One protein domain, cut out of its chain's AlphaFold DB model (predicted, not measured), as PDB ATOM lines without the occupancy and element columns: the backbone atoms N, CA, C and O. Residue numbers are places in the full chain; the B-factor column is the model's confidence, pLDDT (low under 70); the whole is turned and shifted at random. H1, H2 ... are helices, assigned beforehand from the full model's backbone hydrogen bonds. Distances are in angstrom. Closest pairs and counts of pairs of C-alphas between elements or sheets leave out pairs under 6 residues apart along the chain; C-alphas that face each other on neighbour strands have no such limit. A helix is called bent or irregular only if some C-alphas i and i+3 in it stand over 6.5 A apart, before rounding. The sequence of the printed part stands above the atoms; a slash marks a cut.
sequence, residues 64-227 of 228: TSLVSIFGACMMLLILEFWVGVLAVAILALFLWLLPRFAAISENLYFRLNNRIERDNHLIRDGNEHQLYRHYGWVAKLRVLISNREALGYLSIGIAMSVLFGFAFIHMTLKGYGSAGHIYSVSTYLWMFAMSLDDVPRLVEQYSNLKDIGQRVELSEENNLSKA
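AT A GLANCE: This is residues 64 to 227 of the 228 residues of the protein "ABC transmembrane type-1 domain-containing protein" of Neisseria subflava (UniProt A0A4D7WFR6). A long helix, H4, runs nearly the whole length of the domain, and toward one end H1, H2a and H5a join it in a four-helix, up-and-down bundle, each running against the one before it. Beyond the bundle the parts fork: H2b continues beside H4 toward the short H3, while H5b slants away, its residues 212 to 224 sticking out with the tail to 227. The printed part has 164 residues with five named helices, H1 to H5 in order, and no named strand; the class is all helix. It is only just loose, close to extended, with a radius of gyration of the C-alphas of 22.7 A, and its flat outline spans 73 by 39 by 21 A.

HOW THE PARTS SIT: H4, residues 128 to 174, touches H2a, residues 81 to 96, opposite ways at a shallow tilt of 17 degrees; the closest C-alphas, of Val 83 and Ala 167, are 5.7 A apart. H4 touches H5a, residues 179 to 197, with its residues 153 to 164 alone; the closest C-alphas, of Met 160 and Ala 193, are 6.3 A apart, and the two form a helical hairpin. H1, residues 64 to 79, is apart from H4. It touches H5a, the closest C-alphas being those of Ser 65 and Ser 195 at 4.6 A, at a shallow tilt of 34 degrees, only just short of steep. H1 and H2a form a helical hairpin; C-alphas 77 and 84, their closest, are 4.0 A apart. H2a and H5a are near each other. H2b, residues 99 to 116, touches H4 at 23 degrees, with C-alphas 112 and 141 closest at 6.2 A. H5b, residues 200 to 224, touches H2b with residues 203 to 211 alone, at a steep tilt of 53 degrees; C-alphas 106 and 207 are closest at 6.1 A. H3, residues 119 to 125, only just touches H4, only at the corner, with 3 pairs of C-alphas within 8 A; C-alphas 122 and 131 are closest at 6.9 A. Every O i to N i+4 pair is within hydrogen-bond range in H1, H2a, H2b, H4, H5a and H5b; in H3, 2 of 3 are.

IN THESE COORDINATES: H4 measures 68.4 A, from C-alpha 128 at (68.758, 26.982, 196.795) to C-alpha 174 at (10.657, 0.362, 221.270). H1 measures 21.6 A and begins at C-alpha 64, (24.752, 4.465, 191.956). H2, residues 81 to 116, was assigned as one helix by its hydrogen bonds but is bent: C-alphas 96 and 99 are 6.9 A apart, and arms H2a, 22.3 A, and H2b, 25.7 A, stand at 39 degrees. H3 measures 10.2 A. H5, residues 179 to 224, likewise one helix by its hydrogen bonds, is bent: C-alphas 197 and 200 are 6.7 A apart, and arms H5a, 27.0 A, and H5b, 36.9 A, stand at 24 degrees.

THE WHOLE: The C-alphas of Gly 175 and Ala 227, the two farthest apart, are 76.3 A apart. The printed part has no cut, and the four links are tight. The mean pLDDT of the printed part is 83.6; residues 119 to 126, 207 to 208 and 210 to 227 are under 70.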
ATOM      1  N   THR A  64      25.039   5.515 190.971       80.00
ATOM      2  CA  THR A  64      24.752   4.465 191.956       80.00
ATOM      3  C   THR A  64      24.623   5.009 193.372       80.00
ATOM      4  O   THR A  64      23.690   4.609 194.068       80.00
ATOM      5  N   SER A  65      25.478   5.942 193.789       86.00
ATOM      6  CA  SER A  65      25.432   6.546 195.121       86.00
ATOM      7  C   SER A  65      24.176   7.407 195.279       86.00
ATOM      8  O   SER A  65      23.514   7.314 196.306       86.00
ATOM      9  N   LEU A  66      23.751   8.152 194.249       86.44
ATOM     10  CA  LEU A  66      22.495   8.918 194.276       86.44
ATOM     11  C   LEU A  66      21.265   8.018 194.439       86.44
ATOM     12  O   LEU A  66      20.426   8.261 195.311       86.44
ATOM     13  N   VAL A  67      21.167   6.959 193.629       87.81
ATOM     14  CA  VAL A  67      20.064   5.990 193.723       87.81
ATOM     15  C   VAL A  67      20.081   5.283 195.080       87.81
ATOM     16  O   VAL A  67      19.027   5.099 195.686       87.81
ATOM     17  N   SER A  68      21.265   4.929 195.580       89.88
ATOM     18  CA  SER A  68      21.434   4.228 196.856       89.88
ATOM     19  C   SER A  68      21.106   5.116 198.056       89.88
ATOM     20  O   SER A  68      20.396   4.663 198.946       89.88
ATOM     21  N   ILE A  69      21.531   6.387 198.067       92.25
ATOM     22  CA  ILE A  69      21.162   7.365 199.105       92.25
ATOM     23  C   ILE A  69      19.645   7.530 199.143       92.25
ATOM     24  O   ILE A  69      19.037   7.395 200.204       92.25
ATOM     25  N   PHE A  70      19.020   7.791 197.991       90.56
ATOM     26  CA  PHE A  70      17.576   7.999 197.924       90.56
ATOM     27  C   PHE A  70      16.805   6.741 198.344       90.56
ATOM     28  O   PHE A  70      15.895   6.813 199.173       90.56
ATOM     29  N   GLY A  71      17.209   5.579 197.824       90.12
ATOM     30  CA  GLY A  71      16.624   4.287 198.169       90.12
ATOM     31  C   GLY A  71      16.767   3.960 199.654       90.12
ATOM     32  O   GLY A  71      15.789   3.563 200.284       90.12
ATOM     33  N   ALA A  72      17.946   4.186 200.237       95.25
ATOM     34  CA  ALA A  72      18.194   3.963 201.654       95.25
ATOM     35  C   ALA A  72      17.378   4.913 202.538       95.25
ATOM     36  O   ALA A  72      16.726   4.447 203.466       95.25
ATOM     37  N   CYS A  73      17.329   6.216 202.236       96.19
ATOM     38  CA  CYS A  73      16.490   7.166 202.975       96.19
ATOM     39  C   CYS A  73      15.010   6.775 202.928       96.19
ATOM     40  O   CYS A  73      14.348   6.745 203.965       96.19
ATOM     41  N   MET A  74      14.497   6.442 201.741       95.56
ATOM     42  CA  MET A  74      13.107   6.024 201.566       95.56
ATOM     43  C   MET A  74      12.805   4.744 202.353       95.56
ATOM     44  O   MET A  74      11.815   4.681 203.077       95.56
ATOM     45  N   MET A  75      13.679   3.741 202.270       95.88
ATOM     46  CA  MET A  75      13.506   2.482 202.992       95.88
ATOM     47  C   MET A  75      13.618   2.658 204.506       95.88
ATOM     48  O   MET A  75      12.833   2.068 205.242       95.88
ATOM     49  N   LEU A  76      14.528   3.507 204.991       96.94
ATOM     50  CA  LEU A  76      14.626   3.828 206.415       96.94
ATOM     51  C   LEU A  76      13.373   4.553 206.915       96.94
ATOM     52  O   LEU A  76      12.905   4.227 207.998       96.94
ATOM     53  N   LEU A  77      12.782   5.463 206.133       97.19
ATOM     54  CA  LEU A  77      11.506   6.107 206.482       97.19
ATOM     55  C   LEU A  77      10.348   5.104 206.585       97.19
ATOM     56  O   LEU A  77       9.476   5.272 207.436       97.19
ATOM     57  N   ILE A  78      10.344   4.070 205.738       94.75
ATOM     58  CA  ILE A  78       9.326   3.009 205.745       94.75
ATOM     59  C   ILE A  78       9.523   2.060 206.935       94.75
ATOM     60  O   ILE A  78       8.555   1.711 207.605       94.75
ATOM     61  N   LEU A  79      10.761   1.628 207.192       92.69
ATOM     62  CA  LEU A  79      11.071   0.645 208.234       92.69
ATOM     63  C   LEU A  79      11.052   1.260 209.637       92.69
ATOM     64  O   LEU A  79      10.419   0.726 210.542       92.69
ATOM     65  N   GLU A  80      11.749   2.379 209.827       93.81
ATOM     66  CA  GLU A  80      11.847   3.090 211.100       93.81
ATOM     67  C   GLU A  80      11.788   4.597 210.854       93.81
ATOM     68  O   GLU A  80      12.810   5.270 210.718       93.81
ATOM     69  N   PHE A  81      10.566   5.132 210.834       94.88
ATOM     70  CA  PHE A  81      10.278   6.521 210.469       94.88
ATOM     71  C   PHE A  81      11.240   7.547 211.090       94.88
ATOM     72  O   PHE A  81      11.819   8.356 210.373       94.88
ATOM     73  N   TRP A  82      11.480   7.487 212.405       96.12
ATOM     74  CA  TRP A  82      12.375   8.429 213.089       96.12
ATOM     75  C   TRP A  82      13.842   8.296 212.674       96.12
ATOM     76  O   TRP A  82      14.550   9.299 212.591       96.12
ATOM     77  N   VAL A  83      14.300   7.078 212.372       96.81
ATOM     78  CA  VAL A  83      15.650   6.833 211.846       96.81
ATOM     79  C   VAL A  83      15.763   7.391 210.430       96.81
ATOM     80  O   VAL A  83      16.741   8.065 210.113       96.81
ATOM     81  N   GLY A  84      14.739   7.184 209.599       97.06
ATOM     82  CA  GLY A  84      14.656   7.775 208.266       97.06
ATOM     83  C   GLY A  84      14.664   9.305 208.289       97.06
ATOM     84  O   GLY A  84      15.399   9.920 207.519       97.06
ATOM     85  N   VAL A  85      13.922   9.931 209.207       98.00
ATOM     86  CA  VAL A  85      13.921  11.395 209.387       98.00
ATOM     87  C   VAL A  85      15.318  11.901 209.748       98.00
ATOM     88  O   VAL A  85      15.781  12.875 209.156       98.00
ATOM     89  N   LEU A  86      16.019  11.225 210.664       97.94
ATOM     90  CA  LEU A  86      17.392  11.584 211.016       97.94
ATOM     91  C   LEU A  86      18.350  11.419 209.825       97.94
ATOM     92  O   LEU A  86      19.173  12.300 209.585       97.94
ATOM     93  N   ALA A  87      18.220  10.342 209.043       97.75
ATOM     94  CA  ALA A  87      19.023  10.129 207.837       97.75
ATOM     95  C   ALA A  87      18.806  11.245 206.799       97.75
ATOM     96  O   ALA A  87      19.771  11.781 206.256       97.75
ATOM     97  N   VAL A  88      17.554  11.656 206.567       97.62
ATOM     98  CA  VAL A  88      17.226  12.778 205.669       97.62
ATOM     99  C   VAL A  88      17.762  14.104 206.209       97.62
ATOM    100  O   VAL A  88      18.287  14.904 205.438       97.62
ATOM    101  N   ALA A  89      17.687  14.338 207.521       97.69
ATOM    102  CA  ALA A  89      18.248  15.537 208.141       97.69
ATOM    103  C   ALA A  89      19.776  15.605 207.976       97.69
ATOM    104  O   ALA A  89      20.312  16.656 207.625       97.69
ATOM    105  N   ILE A  90      20.470  14.477 208.164       96.62
ATOM    106  CA  ILE A  90      21.909  14.356 207.900       96.62
ATOM    107  C   ILE A  90      22.195  14.634 206.423       96.62
ATOM    108  O   ILE A  90      23.047  15.464 206.116       96.62
ATOM    109  N   LEU A  91      21.457  14.007 205.504       95.44
ATOM    110  CA  LEU A  91      21.634  14.231 204.069       95.44
ATOM    111  C   LEU A  91      21.452  15.709 203.696       95.44
ATOM    112  O   LEU A  91      22.279  16.267 202.981       95.44
ATOM    113  N   ALA A  92      20.404  16.356 204.207       94.69
ATOM    114  CA  ALA A  92      20.136  17.771 203.970       94.69
ATOM    115  C   ALA A  92      21.260  18.668 204.513       94.69
ATOM    116  O   ALA A  92      21.677  19.606 203.834       94.69
ATOM    117  N   LEU A  93      21.793  18.355 205.700       94.75
ATOM    118  CA  LEU A  93      22.940  19.054 206.277       94.75
ATOM    119  C   LEU A  93      24.177  18.934 205.375       94.75
ATOM    120  O   LEU A  93      24.811  19.945 205.073       94.75
ATOM    121  N   PHE A  94      24.505  17.726 204.910       92.38
ATOM    122  CA  PHE A  94      25.646  17.516 204.017       92.38
ATOM    123  C   PHE A  94      25.448  18.192 202.660       92.38
ATOM    124  O   PHE A  94      26.365  18.864 202.201       92.38
ATOM    125  N   LEU A  95      24.257  18.109 202.057       90.50
ATOM    126  CA  LEU A  95      23.925  18.822 200.817       90.50
ATOM    127  C   LEU A  95      24.079  20.339 200.966       90.50
ATOM    128  O   LEU A  95      24.585  21.004 200.065       90.50
ATOM    129  N   TRP A  96      23.689  20.892 202.116       91.31
ATOM    130  CA  TRP A  96      23.848  22.315 202.405       91.31
ATOM    131  C   TRP A  96      25.315  22.730 202.605       91.31
ATOM    132  O   TRP A  96      25.720  23.820 202.194       91.31
ATOM    133  N   LEU A  97      26.136  21.863 203.203       89.62
ATOM    134  CA  LEU A  97      27.572  22.094 203.395       89.62
ATOM    135  C   LEU A  97      28.394  21.849 202.119       89.62
ATOM    136  O   LEU A  97      29.465  22.440 201.957       89.62
ATOM    137  N   LEU A  98      27.887  21.027 201.199       85.88
ATOM    138  CA  LEU A  98      28.551  20.605 199.968       85.88
ATOM    139  C   LEU A  98      29.068  21.752 199.081       85.88
ATOM    140  O   LEU A  98      30.238  21.690 198.710       85.88
ATOM    141  N   PRO A  99      28.309  22.823 198.761       85.12
ATOM    142  CA  PRO A  99      28.828  23.911 197.925       85.12
ATOM    143  C   PRO A  99      29.996  24.651 198.584       85.12
ATOM    144  O   PRO A  99      30.962  25.019 197.917       85.12
ATOM    145  N   ARG A 100      29.950  24.833 199.911       86.19
ATOM    146  CA  ARG A 100      31.059  25.441 200.665       86.19
ATOM    147  C   ARG A 100      32.275  24.528 200.682       86.19
ATOM    148  O   ARG A 100      33.395  25.001 200.503       86.19
ATOM    149  N   PHE A 101      32.049  23.228 200.880       82.69
ATOM    150  CA  PHE A 101      33.087  22.213 200.778       82.69
ATOM    151  C   PHE A 101      33.738  22.313 199.388       82.69
ATOM    152  O   PHE A 101      34.928  22.623 199.315       82.69
ATOM    153  N   ALA A 102      32.976  22.176 198.304       81.25
ATOM    154  CA  ALA A 102      33.462  22.243 196.925       81.25
ATOM    155  C   ALA A 102      34.286  23.511 196.633       81.25
ATOM    156  O   ALA A 102      35.431  23.399 196.203       81.25
ATOM    157  N   ALA A 103      33.771  24.698 196.969       83.62
ATOM    158  CA  ALA A 103      34.453  25.969 196.702       83.62
ATOM    159  C   ALA A 103      35.816  26.091 197.411       83.62
ATOM    160  O   ALA A 103      36.784  26.611 196.853       83.62
ATOM    161  N   ILE A 104      35.917  25.602 198.651       82.31
ATOM    162  CA  ILE A 104      37.186  25.599 199.393       82.31
ATOM    163  C   ILE A 104      38.189  24.634 198.742       82.31
ATOM    164  O   ILE A 104      39.362  24.992 198.620       82.31
ATOM    165  N   SER A 105      37.736  23.449 198.315       80.25
ATOM    166  CA  SER A 105      38.577  22.484 197.591       80.25
ATOM    167  C   SER A 105      39.102  23.076 196.287       80.25
ATOM    168  O   SER A 105      40.312  23.079 196.080       80.25
ATOM    169  N   GLU A 106      38.219  23.643 195.463       80.50
ATOM    170  CA  GLU A 106      38.565  24.250 194.173       80.50
ATOM    171  C   GLU A 106      39.656  25.323 194.343       80.50
ATOM    172  O   GLU A 106      40.687  25.280 193.676       80.50
ATOM    173  N   ASN A 107      39.520  26.225 195.323       84.62
ATOM    174  CA  ASN A 107      40.526  27.263 195.586       84.62
ATOM    175  C   ASN A 107      41.871  26.709 196.108       84.62
ATOM    176  O   ASN A 107      42.928  27.252 195.775       84.62
ATOM    177  N   LEU A 108      41.870  25.655 196.934       81.25
ATOM    178  CA  LEU A 108      43.106  25.018 197.415       81.25
ATOM    179  C   LEU A 108      43.864  24.330 196.272       81.25
ATOM    180  O   LEU A 108      45.068  24.559 196.122       81.25
ATOM    181  N   TYR A 109      43.154  23.553 195.453       80.75
ATOM    182  CA  TYR A 109      43.717  22.865 194.292       80.75
ATOM    183  C   TYR A 109      44.199  23.845 193.224       80.75
ATOM    184  O   TYR A 109      45.331  23.728 192.761       80.75
ATOM    185  N   PHE A 110      43.428  24.895 192.931       81.00
ATOM    186  CA  PHE A 110      43.841  25.958 192.016       81.00
ATOM    187  C   PHE A 110      45.163  26.615 192.449       81.00
ATOM    188  O   PHE A 110      46.089  26.781 191.650       81.00
ATOM    189  N   ARG A 111      45.299  26.949 193.743       83.69
ATOM    190  CA  ARG A 111      46.538  27.526 194.296       83.69
ATOM    191  C   ARG A 111      47.714  26.560 194.238       83.69
ATOM    192  O   ARG A 111      48.833  27.016 194.013       83.69
ATOM    193  N   LEU A 112      47.478  25.270 194.477       83.44
ATOM    194  CA  LEU A 112      48.504  24.233 194.389       83.44
ATOM    195  C   LEU A 112      48.987  24.070 192.943       83.44
ATOM    196  O   LEU A 112      50.189  24.164 192.704       83.44
ATOM    197  N   ASN A 113      48.064  23.926 191.990       80.69
ATOM    198  CA  ASN A 113      48.368  23.752 190.568       80.69
ATOM    199  C   ASN A 113      49.161  24.942 190.011       80.69
ATOM    200  O   ASN A 113      50.239  24.750 189.455       80.69
ATOM    201  N   ASN A 114      48.729  26.181 190.278       81.88
ATOM    202  CA  ASN A 114      49.461  27.384 189.850       81.88
ATOM    203  C   ASN A 114      50.872  27.484 190.455       81.88
ATOM    204  O   ASN A 114      51.732  28.202 189.939       81.88
ATOM    205  N   ARG A 115      51.109  26.831 191.600       79.50
ATOM    206  CA  ARG A 115      52.424  26.772 192.244       79.50
ATOM    207  C   ARG A 115      53.310  25.735 191.555       79.50
ATOM    208  O   ARG A 115      54.459  26.061 191.282       79.50
ATOM    209  N   ILE A 116      52.763  24.557 191.252       75.50
ATOM    210  CA  ILE A 116      53.454  23.465 190.547       75.50
ATOM    211  C   ILE A 116      53.832  23.887 189.122       75.50
ATOM    212  O   ILE A 116      54.939  23.620 188.673       75.50
ATOM    213  N   GLU A 117      52.986  24.640 188.418       75.38
ATOM    214  CA  GLU A 117      53.320  25.153 187.077       75.38
ATOM    215  C   GLU A 117      54.575  26.049 187.063       75.38
ATOM    216  O   GLU A 117      55.271  26.139 186.051       75.38
ATOM    217  N   ARG A 118      54.918  26.682 188.195       72.06
ATOM    218  CA  ARG A 118      56.140  27.495 188.333       72.06
ATOM    219  C   ARG A 118      57.399  26.661 188.596       72.06
ATOM    220  O   ARG A 118      58.493  27.231 188.558       72.06
ATOM    221  N   ASP A 119      57.274  25.350 188.818       68.06
ATOM    222  CA  ASP A 119      58.402  24.442 189.078       68.06
ATOM    223  C   ASP A 119      59.401  24.454 187.912       68.06
ATOM    224  O   ASP A 119      60.607  24.545 188.136       68.06
ATOM    225  N   ASN A 120      58.918  24.488 186.664       61.50
ATOM    226  CA  ASN A 120      59.774  24.480 185.470       61.50
ATOM    227  C   ASN A 120      60.740  25.674 185.386       61.50
ATOM    228  O   ASN A 120      61.849  25.527 184.876       61.50
ATOM    229  N   HIS A 121      60.348  26.847 185.892       62.41
ATOM    230  CA  HIS A 121      61.217  28.030 185.908       62.41
ATOM    231  C   HIS A 121      62.185  28.022 187.099       62.41
ATOM    232  O   HIS A 121      63.347  28.399 186.962       62.41
ATOM    233  N   LEU A 122      61.732  27.560 188.269       61.06
ATOM    234  CA  LEU A 122      62.539  27.541 189.493       61.06
ATOM    235  C   LEU A 122      63.590  26.424 189.506       61.06
ATOM    236  O   LEU A 122      64.653  26.617 190.084       61.06
ATOM    237  N   ILE A 123      63.331  25.286 188.861       62.06
ATOM    238  CA  ILE A 123      64.310  24.192 188.745       62.06
ATOM    239  C   ILE A 123      65.473  24.583 187.821       62.06
ATOM    240  O   ILE A 123      66.593  24.121 188.021       62.06
ATOM    241  N   ARG A 124      65.222  25.439 186.820       60.09
ATOM    242  CA  ARG A 124      66.235  25.852 185.838       60.09
ATOM    243  C   ARG A 124      67.122  26.994 186.331       60.09
ATOM    244  O   ARG A 124      68.330  26.926 186.145       60.09
ATOM    245  N   ASP A 125      66.522  27.995 186.978       65.56
ATOM    246  CA  ASP A 125      67.190  29.273 187.276       65.56
ATOM    247  C   ASP A 125      67.171  29.645 188.781       65.56
ATOM    248  O   ASP A 125      67.640  30.716 189.174       65.56
ATOM    249  N   GLY A 126      66.598  28.801 189.649       63.31
ATOM    250  CA  GLY A 126      66.345  29.120 191.058       63.31
ATOM    251  C   GLY A 126      67.519  28.839 192.000       63.31
ATOM    252  O   GLY A 126      68.095  27.756 192.009       63.31
ATOM    253  N   ASN A 127      67.822  29.804 192.874       76.69
ATOM    254  CA  ASN A 127      68.803  29.636 193.953       76.69
ATOM    255  C   ASN A 127      68.251  28.721 195.074       76.69
ATOM    256  O   ASN A 127      67.044  28.712 195.328       76.69
ATOM    257  N   GLU A 128      69.119  28.012 195.801       76.81
ATOM    258  CA  GLU A 128      68.758  26.982 196.795       76.81
ATOM    259  C   GLU A 128      67.726  27.479 197.826       76.81
ATOM    260  O   GLU A 128      66.707  26.834 198.085       76.81
ATOM    261  N   HIS A 129      67.907  28.699 198.343       81.00
ATOM    262  CA  HIS A 129      66.966  29.298 199.291       81.00
ATOM    263  C   HIS A 129      65.566  29.537 198.684       81.00
ATOM    264  O   HIS A 129      64.545  29.380 199.369       81.00
ATOM    265  N   GLN A 130      65.490  29.899 197.399       78.50
ATOM    266  CA  GLN A 130      64.216  30.094 196.701       78.50
ATOM    267  C   GLN A 130      63.486  28.761 196.510       78.50
ATOM    268  O   GLN A 130      62.264  28.720 196.686       78.50
ATOM    269  N   LEU A 131      64.234  27.684 196.255       80.06
ATOM    270  CA  LEU A 131      63.715  26.324 196.138       80.06
ATOM    271  C   LEU A 131      63.084  25.843 197.455       80.06
ATOM    272  O   LEU A 131      61.911  25.466 197.469       80.06
ATOM    273  N   TYR A 132      63.799  25.954 198.581       83.44
ATOM    274  CA  TYR A 132      63.269  25.574 199.900       83.44
ATOM    275  C   TYR A 132      62.008  26.355 200.275       83.44
ATOM    276  O   TYR A 132      61.032  25.787 200.770       83.44
ATOM    277  N   ARG A 133      61.992  27.668 200.012       83.94
ATOM    278  CA  ARG A 133      60.814  28.496 200.284       83.94
ATOM    279  C   ARG A 133      59.630  28.061 199.423       83.94
ATOM    280  O   ARG A 133      58.514  27.988 199.930       83.94
ATOM    281  N   HIS A 134      59.853  27.787 198.139       83.81
ATOM    282  CA  HIS A 134      58.810  27.360 197.209       83.81
ATOM    283  C   HIS A 134      58.204  26.008 197.592       83.81
ATOM    284  O   HIS A 134      56.994  25.937 197.821       83.81
ATOM    285  N   TYR A 135      59.035  24.981 197.776       82.56
ATOM    286  CA  TYR A 135      58.574  23.657 198.198       82.56
ATOM    287  C   TYR A 135      57.937  23.680 199.593       82.56
ATOM    288  O   TYR A 135      56.950  22.982 199.822       82.56
ATOM    289  N   GLY A 136      58.394  24.553 200.498       86.31
ATOM    290  CA  GLY A 136      57.735  24.778 201.788       86.31
ATOM    291  C   GLY A 136      56.299  25.304 201.655       86.31
ATOM    292  O   GLY A 136      55.418  24.908 202.417       86.31
ATOM    293  N   TRP A 137      56.018  26.161 200.668       85.88
ATOM    294  CA  TRP A 137      54.651  26.612 200.382       85.88
ATOM    295  C   TRP A 137      53.793  25.525 199.733       85.88
ATOM    296  O   TRP A 137      52.629  25.382 200.108       85.88
ATOM    297  N   VAL A 138      54.355  24.748 198.801       86.94
ATOM    298  CA  VAL A 138      53.674  23.590 198.193       86.94
ATOM    299  C   VAL A 138      53.294  22.571 199.271       86.94
ATOM    300  O   VAL A 138      52.150  22.122 199.318       86.94
ATOM    301  N   ALA A 139      54.214  22.273 200.193       86.50
ATOM    302  CA  ALA A 139      53.965  21.381 201.320       86.50
ATOM    303  C   ALA A 139      52.832  21.896 202.221       86.50
ATOM    304  O   ALA A 139      51.916  21.141 202.536       86.50
ATOM    305  N   LYS A 140      52.825  23.192 202.572       90.06
ATOM    306  CA  LYS A 140      51.726  23.795 203.351       90.06
ATOM    307  C   LYS A 140      50.369  23.645 202.664       90.06
ATOM    308  O   LYS A 140      49.391  23.335 203.336       90.06
ATOM    309  N   LEU A 141      50.300  23.849 201.346       85.94
ATOM    310  CA  LEU A 141      49.059  23.671 200.585       85.94
ATOM    311  C   LEU A 141      48.591  22.211 200.597       85.94
ATOM    312  O   LEU A 141      47.420  21.966 200.871       85.94
ATOM    313  N   ARG A 142      49.496  21.244 200.393       89.12
ATOM    314  CA  ARG A 142      49.166  19.809 200.485       89.12
ATOM    315  C   ARG A 142      48.663  19.414 201.876       89.12
ATOM    316  O   ARG A 142      47.676  18.695 201.979       89.12
ATOM    317  N   VAL A 143      49.286  19.925 202.941       89.81
ATOM    318  CA  VAL A 143      48.833  19.685 204.325       89.81
ATOM    319  C   VAL A 143      47.443  20.278 204.567       89.81
ATOM    320  O   VAL A 143      46.612  19.638 205.199       89.81
ATOM    321  N   LEU A 144      47.155  21.476 204.051       88.12
ATOM    322  CA  LEU A 144      45.825  22.084 204.175       88.12
ATOM    323  C   LEU A 144      44.741  21.274 203.453       88.12
ATOM    324  O   LEU A 144      43.649  21.128 203.999       88.12
ATOM    325  N   ILE A 145      45.042  20.742 202.264       86.06
ATOM    326  CA  ILE A 145      44.145  19.841 201.524       86.06
ATOM    327  C   ILE A 145      43.878  18.582 202.352       86.06
ATOM    328  O   ILE A 145      42.727  18.302 202.681       86.06
ATOM    329  N   SER A 146      44.941  17.909 202.803       87.75
ATOM    330  CA  SER A 146      44.838  16.675 203.590       87.75
ATOM    331  C   SER A 146      44.090  16.869 204.915       87.75
ATOM    332  O   SER A 146      43.208  16.082 205.245       87.75
ATOM    333  N   ASN A 147      44.353  17.951 205.657       89.75
ATOM    334  CA  ASN A 147      43.621  18.255 206.892       89.75
ATOM    335  C   ASN A 147      42.121  18.426 206.635       89.75
ATOM    336  O   ASN A 147      41.288  18.029 207.446       89.75
ATOM    337  N   ARG A 148      41.766  19.042 205.509       87.12
ATOM    338  CA  ARG A 148      40.378  19.294 205.142       87.12
ATOM    339  C   ARG A 148      39.674  18.020 204.654       87.12
ATOM    340  O   ARG A 148      38.511  17.825 205.001       87.12
ATOM    341  N   GLU A 149      40.362  17.132 203.944       86.75
ATOM    342  CA  GLU A 149      39.871  15.776 203.648       86.75
ATOM    343  C   GLU A 149      39.649  14.968 204.929       86.75
ATOM    344  O   GLU A 149      38.575  14.399 205.119       86.75
ATOM    345  N   ALA A 150      40.614  14.998 205.853       89.31
ATOM    346  CA  ALA A 150      40.516  14.318 207.141       89.31
ATOM    347  C   ALA A 150      39.329  14.827 207.976       89.31
ATOM    348  O   ALA A 150      38.608  14.031 208.576       89.31
ATOM    349  N   LEU A 151      39.080  16.142 207.983       88.94
ATOM    350  CA  LEU A 151      37.897  16.726 208.624       88.94
ATOM    351  C   LEU A 151      36.594  16.280 207.950       88.94
ATOM    352  O   LEU A 151      35.626  15.987 208.651       88.94
ATOM    353  N   GLY A 152      36.565  16.200 206.616       88.31
ATOM    354  CA  GLY A 152      35.430  15.663 205.863       88.31
ATOM    355  C   GLY A 152      35.122  14.221 206.268       88.31
ATOM    356  O   GLY A 152      34.013  13.938 206.722       88.31
ATOM    357  N   TYR A 153      36.128  13.348 206.213       88.81
ATOM    358  CA  TYR A 153      36.024  11.944 206.615       88.81
ATOM    359  C   TYR A 153      35.554  11.788 208.071       88.81
ATOM    360  O   TYR A 153      34.608  11.052 208.357       88.81
ATOM    361  N   LEU A 154      36.143  12.550 209.000       92.75
ATOM    362  CA  LEU A 154      35.738  12.536 210.406       92.75
ATOM    363  C   LEU A 154      34.284  12.996 210.590       92.75
ATOM    364  O   LEU A 154      33.545  12.397 211.370       92.75
ATOM    365  N   SER A 155      33.854  14.038 209.871       92.44
ATOM    366  CA  SER A 155      32.485  14.558 209.966       92.44
ATOM    367  C   SER A 155      31.439  13.541 209.500       92.44
ATOM    368  O   SER A 155      30.417  13.370 210.169       92.44
ATOM    369  N   ILE A 156      31.721  12.811 208.414       91.50
ATOM    370  CA  ILE A 156      30.878  11.714 207.922       91.50
ATOM    371  C   ILE A 156      30.841  10.594 208.966       91.50
ATOM    372  O   ILE A 156      29.757  10.174 209.365       91.50
ATOM    373  N   GLY A 157      31.998  10.180 209.494       93.56
ATOM    374  CA  GLY A 157      32.092   9.143 210.526       93.56
ATOM    375  C   GLY A 157      31.298   9.460 211.800       93.56
ATOM    376  O   GLY A 157      30.603   8.589 212.329       93.56
ATOM    377  N   ILE A 158      31.341  10.711 212.272       96.75
ATOM    378  CA  ILE A 158      30.543  11.175 213.419       96.75
ATOM    379  C   ILE A 158      29.050  11.119 213.091       96.75
ATOM    380  O   ILE A 158      28.278  10.566 213.874       96.75
ATOM    381  N   ALA A 159      28.632  11.644 211.936       96.19
ATOM    382  CA  ALA A 159      27.229  11.620 211.530       96.19
ATOM    383  C   ALA A 159      26.691  10.184 211.411       96.19
ATOM    384  O   ALA A 159      25.595   9.898 211.894       96.19
ATOM    385  N   MET A 160      27.477   9.268 210.837       95.06
ATOM    386  CA  MET A 160      27.100   7.859 210.728       95.06
ATOM    387  C   MET A 160      27.030   7.191 212.098       95.06
ATOM    388  O   MET A 160      26.084   6.462 212.373       95.06
ATOM    389  N   SER A 161      27.970   7.491 212.995       97.00
ATOM    390  CA  SER A 161      27.961   6.958 214.361       97.00
ATOM    391  C   SER A 161      26.732   7.423 215.147       97.00
ATOM    392  O   SER A 161      26.103   6.620 215.837       97.00
ATOM    393  N   VAL A 162      26.333   8.692 214.997       97.69
ATOM    394  CA  VAL A 162      25.090   9.229 215.576       97.69
ATOM    395  C   VAL A 162      23.867   8.526 214.989       97.69
ATOM    396  O   VAL A 162      22.996   8.105 215.745       97.69
ATOM    397  N   LEU A 163      23.805   8.353 213.665       97.62
ATOM    398  CA  LEU A 163      22.684   7.692 212.996       97.62
ATOM    399  C   LEU A 163      22.540   6.220 213.420       97.62
ATOM    400  O   LEU A 163      21.446   5.797 213.790       97.62
ATOM    401  N   PHE A 164      23.636   5.456 213.407       97.31
ATOM    402  CA  PHE A 164      23.657   4.050 213.824       97.31
ATOM    403  C   PHE A 164      23.325   3.900 215.310       97.31
ATOM    404  O   PHE A 164      22.488   3.074 215.678       97.31
ATOM    405  N   GLY A 165      23.948   4.719 216.163       97.06
ATOM    406  CA  GLY A 165      23.687   4.719 217.599       97.06
ATOM    407  C   GLY A 165      22.223   5.030 217.902       97.06
ATOM    408  O   GLY A 165      21.575   4.283 218.632       97.06
ATOM    409  N   PHE A 166      21.673   6.075 217.278       97.06
ATOM    410  CA  PHE A 166      20.260   6.419 217.402       97.06
ATOM    411  C   PHE A 166      19.352   5.278 216.938       97.06
ATOM    412  O   PHE A 166      18.428   4.916 217.663       97.06
ATOM    413  N   ALA A 167      19.626   4.676 215.777       95.50
ATOM    414  CA  ALA A 167      18.813   3.593 215.238       95.50
ATOM    415  C   ALA A 167      18.746   2.390 216.187       95.50
ATOM    416  O   ALA A 167      17.654   1.943 216.539       95.50
ATOM    417  N   PHE A 168      19.894   1.905 216.667       94.31
ATOM    418  CA  PHE A 168      19.921   0.739 217.548       94.31
ATOM    419  C   PHE A 168      19.358   1.026 218.940       94.31
ATOM    420  O   PHE A 168      18.639   0.183 219.481       94.31
ATOM    421  N   ILE A 169      19.604   2.212 219.506       94.81
ATOM    422  CA  ILE A 169      18.990   2.617 220.779       94.81
ATOM    423  C   ILE A 169      17.468   2.704 220.617       94.81
ATOM    424  O   ILE A 169      16.733   2.127 221.417       94.81
ATOM    425  N   HIS A 170      16.986   3.363 219.559       92.94
ATOM    426  CA  HIS A 170      15.556   3.520 219.296       92.94
ATOM    427  C   HIS A 170      14.852   2.166 219.152       92.94
ATOM    428  O   HIS A 170      13.833   1.923 219.802       92.94
ATOM    429  N   MET A 171      15.427   1.259 218.361       91.81
ATOM    430  CA  MET A 171      14.886  -0.086 218.158       91.81
ATOM    431  C   MET A 171      14.914  -0.932 219.437       91.81
ATOM    432  O   MET A 171      13.984  -1.695 219.686       91.81
ATOM    433  N   THR A 172      15.949  -0.783 220.268       90.69
ATOM    434  CA  THR A 172      16.051  -1.502 221.548       90.69
ATOM    435  C   THR A 172      14.979  -1.039 222.534       90.69
ATOM    436  O   THR A 172      14.354  -1.867 223.189       90.69
ATOM    437  N   LEU A 173      14.725   0.271 222.617       89.69
ATOM    438  CA  LEU A 173      13.745   0.850 223.542       89.69
ATOM    439  C   LEU A 173      12.291   0.580 223.129       89.69
ATOM    440  O   LEU A 173      11.439   0.362 223.986       89.69
ATOM    441  N   LYS A 174      12.000   0.601 221.825       85.50
ATOM    442  CA  LYS A 174      10.657   0.362 221.270       85.50
ATOM    443  C   LYS A 174      10.285  -1.128 221.224       85.50
ATOM    444  O   LYS A 174       9.104  -1.459 221.146       85.50
ATOM    445  N   GLY A 175      11.285  -2.007 221.285       74.50
ATOM    446  CA  GLY A 175      11.163  -3.428 220.980       74.50
ATOM    447  C   GLY A 175      11.398  -3.675 219.490       74.50
ATOM    448  O   GLY A 175      10.768  -3.055 218.631       74.50
ATOM    449  N   TYR A 176      12.326  -4.575 219.163       70.62
ATOM    450  CA  TYR A 176      12.632  -4.912 217.776       70.62
ATOM    451  C   TYR A 176      11.562  -5.863 217.217       70.62
ATOM    452  O   TYR A 176      11.206  -6.847 217.859       70.62
ATOM    453  N   GLY A 177      11.039  -5.587 216.017       72.12
ATOM    454  CA  GLY A 177       9.950  -6.389 215.438       72.12
ATOM    455  C   GLY A 177      10.341  -7.845 215.146       72.12
ATOM    456  O   GLY A 177       9.620  -8.771 215.496       72.12
ATOM    457  N   SER A 178      11.493  -8.060 214.501       87.69
ATOM    458  CA  SER A 178      12.057  -9.388 214.213       87.69
ATOM    459  C   SER A 178      13.548  -9.292 213.872       87.69
ATOM    460  O   SER A 178      14.066  -8.200 213.624       87.69
ATOM    461  N   ALA A 179      14.247 -10.429 213.783       88.19
ATOM    462  CA  ALA A 179      15.629 -10.462 213.290       88.19
ATOM    463  C   ALA A 179      15.756  -9.901 211.857       88.19
ATOM    464  O   ALA A 179      16.720  -9.201 211.545       88.19
ATOM    465  N   GLY A 180      14.756 -10.145 210.999       88.56
ATOM    466  CA  GLY A 180      14.715  -9.608 209.635       88.56
ATOM    467  C   GLY A 180      14.566  -8.085 209.594       88.56
ATOM    468  O   GLY A 180      15.148  -7.435 208.725       88.56
ATOM    469  N   HIS A 181      13.855  -7.505 210.566       89.00
ATOM    470  CA  HIS A 181      13.743  -6.052 210.713       89.00
ATOM    471  C   HIS A 181      15.100  -5.416 211.024       89.00
ATOM    472  O   HIS A 181      15.526  -4.496 210.329       89.00
ATOM    473  N   ILE A 182      15.831  -5.973 211.998       89.94
ATOM    474  CA  ILE A 182      17.176  -5.498 212.358       89.94
ATOM    475  C   ILE A 182      18.132  -5.603 211.173       89.94
ATOM    476  O   ILE A 182      18.855  -4.649 210.880       89.94
ATOM    477  N   TYR A 183      18.117  -6.735 210.469       91.44
ATOM    478  CA  TYR A 183      18.955  -6.935 209.292       91.44
ATOM    479  C   TYR A 183      18.655  -5.912 208.190       91.44
ATOM    480  O   TYR A 183      19.577  -5.319 207.628       91.44
ATOM    481  N   SER A 184      17.374  -5.659 207.914       92.81
ATOM    482  CA  SER A 184      16.948  -4.715 206.877       92.81
ATOM    483  C   SER A 184      17.356  -3.282 207.223       92.81
ATOM    484  O   SER A 184      18.002  -2.625 206.411       92.81
ATOM    485  N   VAL A 185      17.065  -2.818 208.446       93.81
ATOM    486  CA  VAL A 185      17.467  -1.477 208.907       93.81
ATOM    487  C   VAL A 185      18.988  -1.324 208.857       93.81
ATOM    488  O   VAL A 185      19.485  -0.355 208.292       93.81
ATOM    489  N   SER A 186      19.736  -2.314 209.353       93.69
ATOM    490  CA  SER A 186      21.205  -2.296 209.325       93.69
ATOM    491  C   SER A 186      21.754  -2.238 207.899       93.69
ATOM    492  O   SER A 186      22.717  -1.522 207.637       93.69
ATOM    493  N   THR A 187      21.129  -2.954 206.961       93.88
ATOM    494  CA  THR A 187      21.538  -2.966 205.550       93.88
ATOM    495  C   THR A 187      21.350  -1.593 204.910       93.88
ATOM    496  O   THR A 187      22.259  -1.103 204.242       93.88
ATOM    497  N   TYR A 188      20.208  -0.938 205.139       95.44
ATOM    498  CA  TYR A 188      19.964   0.398 204.590       95.44
ATOM    499  C   TYR A 188      20.781   1.489 205.284       95.44
ATOM    500  O   TYR A 188      21.212   2.425 204.616       95.44
ATOM    501  N   LEU A 189      21.072   1.353 206.579       96.19
ATOM    502  CA  LEU A 189      22.027   2.221 207.273       96.19
ATOM    503  C   LEU A 189      23.424   2.133 206.645       96.19
ATOM    504  O   LEU A 189      24.030   3.161 206.351       96.19
ATOM    505  N   TRP A 190      23.916   0.918 206.382       96.00
ATOM    506  CA  TRP A 190      25.201   0.708 205.710       96.00
ATOM    507  C   TRP A 190      25.208   1.222 204.272       96.00
ATOM    508  O   TRP A 190      26.180   1.847 203.855       96.00
ATOM    509  N   MET A 191      24.129   0.990 203.521       93.44
ATOM    510  CA  MET A 191      23.976   1.517 202.164       93.44
ATOM    511  C   MET A 191      24.034   3.048 202.157       93.44
ATOM    512  O   MET A 191      24.787   3.621 201.376       93.44
ATOM    513  N   PHE A 192      23.304   3.704 203.062       94.31
ATOM    514  CA  PHE A 192      23.346   5.155 203.219       94.31
ATOM    515  C   PHE A 192      24.756   5.648 203.566       94.31
ATOM    516  O   PHE A 192      25.246   6.577 202.930       94.31
ATOM    517  N   ALA A 193      25.423   4.999 204.526       94.12
ATOM    518  CA  ALA A 193      26.763   5.377 204.962       94.12
ATOM    519  C   ALA A 193      27.800   5.291 203.836       94.12
ATOM    520  O   ALA A 193      28.507   6.264 203.594       94.12
ATOM    521  N   MET A 194      27.854   4.164 203.116       91.00
ATOM    522  CA  MET A 194      28.800   3.982 202.008       91.00
ATOM    523  C   MET A 194      28.541   4.979 200.880       91.00
ATOM    524  O   MET A 194      29.463   5.619 200.390       91.00
ATOM    525  N   SER A 195      27.278   5.162 200.490       89.94
ATOM    526  CA  SER A 195      26.955   6.068 199.389       89.94
ATOM    527  C   SER A 195      27.165   7.542 199.738       89.94
ATOM    528  O   SER A 195      27.466   8.329 198.846       89.94
ATOM    529  N   LEU A 196      27.027   7.930 201.011       90.81
ATOM    530  CA  LEU A 196      27.363   9.281 201.463       90.81
ATOM    531  C   LEU A 196      28.885   9.509 201.506       90.81
ATOM    532  O   LEU A 196      29.335  10.605 201.176       90.81
ATOM    533  N   ASP A 197      29.667   8.485 201.861       90.06
ATOM    534  CA  ASP A 197      31.138   8.526 201.875       90.06
ATOM    535  C   ASP A 197      31.756   8.657 200.468       90.06
ATOM    536  O   ASP A 197      32.829   9.236 200.311       90.06
ATOM    537  N   ASP A 198      31.047   8.234 199.416       87.12
ATOM    538  CA  ASP A 198      31.477   8.449 198.024       87.12
ATOM    539  C   ASP A 198      31.401   9.929 197.587       87.12
ATOM    540  O   ASP A 198      32.107  10.357 196.667       87.12
ATOM    541  N   VAL A 199      30.545  10.740 198.222       85.31
ATOM    542  CA  VAL A 199      30.218  12.105 197.766       85.31
ATOM    543  C   VAL A 199      31.428  13.052 197.740       85.31
ATOM    544  O   VAL A 199      31.610  13.725 196.721       85.31
ATOM    545  N   PRO A 200      32.287  13.138 198.780       84.69
ATOM    546  CA  PRO A 200      33.473  13.994 198.750       84.69
ATOM    547  C   PRO A 200      34.396  13.703 197.564       84.69
ATOM    548  O   PRO A 200      34.844  14.638 196.899       84.69
ATOM    549  N   ARG A 201      34.622  12.418 197.263       80.31
ATOM    550  CA  ARG A 201      35.458  11.985 196.138       80.31
ATOM    551  C   ARG A 201      34.854  12.420 194.805       80.31
ATOM    552  O   ARG A 201      35.568  12.915 193.940       80.31
ATOM    553  N   LEU A 202      33.540  12.283 194.639       80.06
ATOM    554  CA  LEU A 202      32.845  12.717 193.423       80.06
ATOM    555  C   LEU A 202      32.936  14.234 193.209       80.06
ATOM    556  O   LEU A 202      33.158  14.684 192.085       80.06
ATOM    557  N   VAL A 203      32.804  15.019 194.283       79.88
ATOM    558  CA  VAL A 203      32.949  16.485 194.240       79.88
ATOM    559  C   VAL A 203      34.359  16.888 193.811       79.88
ATOM    560  O   VAL A 203      34.520  17.799 192.999       79.88
ATOM    561  N   GLU A 204      35.379  16.211 194.331       75.56
ATOM    562  CA  GLU A 204      36.774  16.468 193.979       75.56
ATOM    563  C   GLU A 204      37.055  16.180 192.498       75.56
ATOM    564  O   GLU A 204      37.586  17.039 191.793       75.56
ATOM    565  N   GLN A 205      36.636  15.012 192.003       72.69
ATOM    566  CA  GLN A 205      36.848  14.630 190.603       72.69
ATOM    567  C   GLN A 205      36.119  15.563 189.635       72.69
ATOM    568  O   GLN A 205      36.675  15.964 188.614       72.69
ATOM    569  N   TYR A 206      34.901  15.982 189.986       74.19
ATOM    570  CA  TYR A 206      34.174  16.983 189.213       74.19
ATOM    571  C   TYR A 206      34.905  18.336 189.183       74.19
ATOM    572  O   TYR A 206      35.002  18.963 188.128       74.19
ATOM    573  N   SER A 207      35.456  18.779 190.319       68.69
ATOM    574  CA  SER A 207      36.228  20.027 190.393       68.69
ATOM    575  C   SER A 207      37.497  19.977 189.539       68.69
ATOM    576  O   SER A 207      37.808  20.968 188.882       68.69
ATOM    577  N   ASN A 208      38.213  18.848 189.526       68.25
ATOM    578  CA  ASN A 208      39.411  18.669 188.699       68.25
ATOM    579  C   ASN A 208      39.066  18.716 187.206       68.25
ATOM    580  O   ASN A 208      39.690  19.462 186.455       68.25
ATOM    581  N   LEU A 209      38.012  18.003 186.793       70.62
ATOM    582  CA  LEU A 209      37.542  18.023 185.408       70.62
ATOM    583  C   LEU A 209      37.156  19.443 184.955       70.62
ATOM    584  O   LEU A 209      37.493  19.860 183.846       70.62
ATOM    585  N   LYS A 210      36.471  20.197 185.823       69.75
ATOM    586  CA  LYS A 210      36.062  21.582 185.561       69.75
ATOM    587  C   LYS A 210      37.263  22.525 185.398       69.75
ATOM    588  O   LYS A 210      37.277  23.302 184.445       69.75
ATOM    589  N   ASP A 211      38.263  22.449 186.283       66.62
ATOM    590  CA  ASP A 211      39.490  23.268 186.203       66.62
ATOM    591  C   ASP A 211      40.260  22.989 184.904       66.62
ATOM    592  O   ASP A 211      40.659  23.917 184.199       66.62
ATOM    593  N   ILE A 212      40.407  21.716 184.531       66.69
ATOM    594  CA  ILE A 212      41.112  21.312 183.308       66.69
ATOM    595  C   ILE A 212      40.374  21.801 182.054       66.69
ATOM    596  O   ILE A 212      41.007  22.348 181.147       66.69
ATOM    597  N   GLY A 213      39.043  21.668 182.017       66.56
ATOM    598  CA  GLY A 213      38.220  22.209 180.931       66.56
ATOM    599  C   GLY A 213      38.393  23.723 180.772       66.56
ATOM    600  O   GLY A 213      38.669  24.202 179.672       66.56
ATOM    601  N   GLN A 214      38.332  24.466 181.882       67.38
ATOM    602  CA  GLN A 214      38.464  25.924 181.881       67.38
ATOM    603  C   GLN A 214      39.858  26.399 181.427       67.38
ATOM    604  O   GLN A 214      39.977  27.400 180.720       67.38
ATOM    605  N   ARG A 215      40.933  25.682 181.785       65.88
ATOM    606  CA  ARG A 215      42.305  26.023 181.358       65.88
ATOM    607  C   ARG A 215      42.517  25.893 179.849       65.88
ATOM    608  O   ARG A 215      43.308  26.648 179.283       65.88
ATOM    609  N   VAL A 216      41.839  24.955 179.187       63.34
ATOM    610  CA  VAL A 216      41.962  24.792 177.731       63.34
ATOM    611  C   VAL A 216      41.216  25.876 176.970       63.34
ATOM    612  O   VAL A 216      41.781  26.417 176.022       63.34
ATOM    613  N   GLU A 217      40.024  26.254 177.421       64.50
ATOM    614  CA  GLU A 217      39.253  27.354 176.827       64.50
ATOM    615  C   GLU A 217      40.032  28.685 176.901       64.50
ATOM    616  O   GLU A 217      40.209  29.373 175.896       64.50
ATOM    617  N   LEU A 218      40.650  28.981 178.053       60.62
ATOM    618  CA  LEU A 218      41.508  30.163 178.231       60.62
ATOM    619  C   LEU A 218      42.776  30.140 177.356       60.62
ATOM    620  O   LEU A 218      43.268  31.186 176.928       60.62
ATOM    621  N   SER A 219      43.335  28.957 177.082       58.03
ATOM    622  CA  SER A 219      44.473  28.806 176.163       58.03
ATOM    623  C   SER A 219      44.072  29.079 174.707       58.03
ATOM    624  O   SER A 219      44.873  29.609 173.935       58.03
ATOM    625  N   GLU A 220      42.835  28.768 174.312       55.94
ATOM    626  CA  GLU A 220      42.310  29.090 172.979       55.94
ATOM    627  C   GLU A 220      42.101  30.594 172.788       55.94
ATOM    628  O   GLU A 220      42.600  31.136 171.800       55.94
ATOM    629  N   GLU A 221      41.457  31.283 173.736       55.25
ATOM    630  CA  GLU A 221      41.265  32.742 173.664       55.25
ATOM    631  C   GLU A 221      42.601  33.485 173.541       55.25
ATOM    632  O   GLU A 221      42.755  34.392 172.721       55.25
ATOM    633  N   ASN A 222      43.609  33.055 174.302       51.94
ATOM    634  CA  ASN A 222      44.923  33.692 174.304       51.94
ATOM    635  C   ASN A 222      45.742  33.388 173.030       51.94
ATOM    636  O   ASN A 222      46.606  34.177 172.647       51.94
ATOM    637  N   ASN A 223      45.483  32.260 172.356       51.56
ATOM    638  CA  ASN A 223      46.089  31.937 171.059       51.56
ATOM    639  C   ASN A 223      45.368  32.640 169.896       51.56
ATOM    640  O   ASN A 223      46.032  33.089 168.965       51.56
ATOM    641  N   LEU A 224      44.043  32.796 169.968       50.53
ATOM    642  CA  LEU A 224      43.252  33.564 169.001       50.53
ATOM    643  C   LEU A 224      43.569  35.063 169.080       50.53
ATOM    644  O   LEU A 224      43.761  35.694 168.048       50.53
ATOM    645  N   SER A 225      43.741  35.613 170.285       48.47
ATOM    646  CA  SER A 225      44.152  37.011 170.488       48.47
ATOM    647  C   SER A 225      45.588  37.315 170.040       48.47
ATOM    648  O   SER A 225      45.932  38.485 169.910       48.47
ATOM    649  N   LYS A 226      46.442  36.302 169.846       46.75
ATOM    650  CA  LYS A 226      47.797  36.461 169.282       46.75
ATOM    651  C   LYS A 226      47.848  36.255 167.768       46.75
ATOM    652  O   LYS A 226      48.878  36.533 167.161       46.75
ATOM    653  N   ALA A 227      46.782  35.706 167.184       45.41
ATOM    654  CA  ALA A 227      46.656  35.444 165.754       45.41
ATOM    655  C   ALA A 227      45.924  36.570 164.995       45.41
ATOM    656  O   ALA A 227      45.887  36.535 163.765       45.41
TER     657      ALA A 227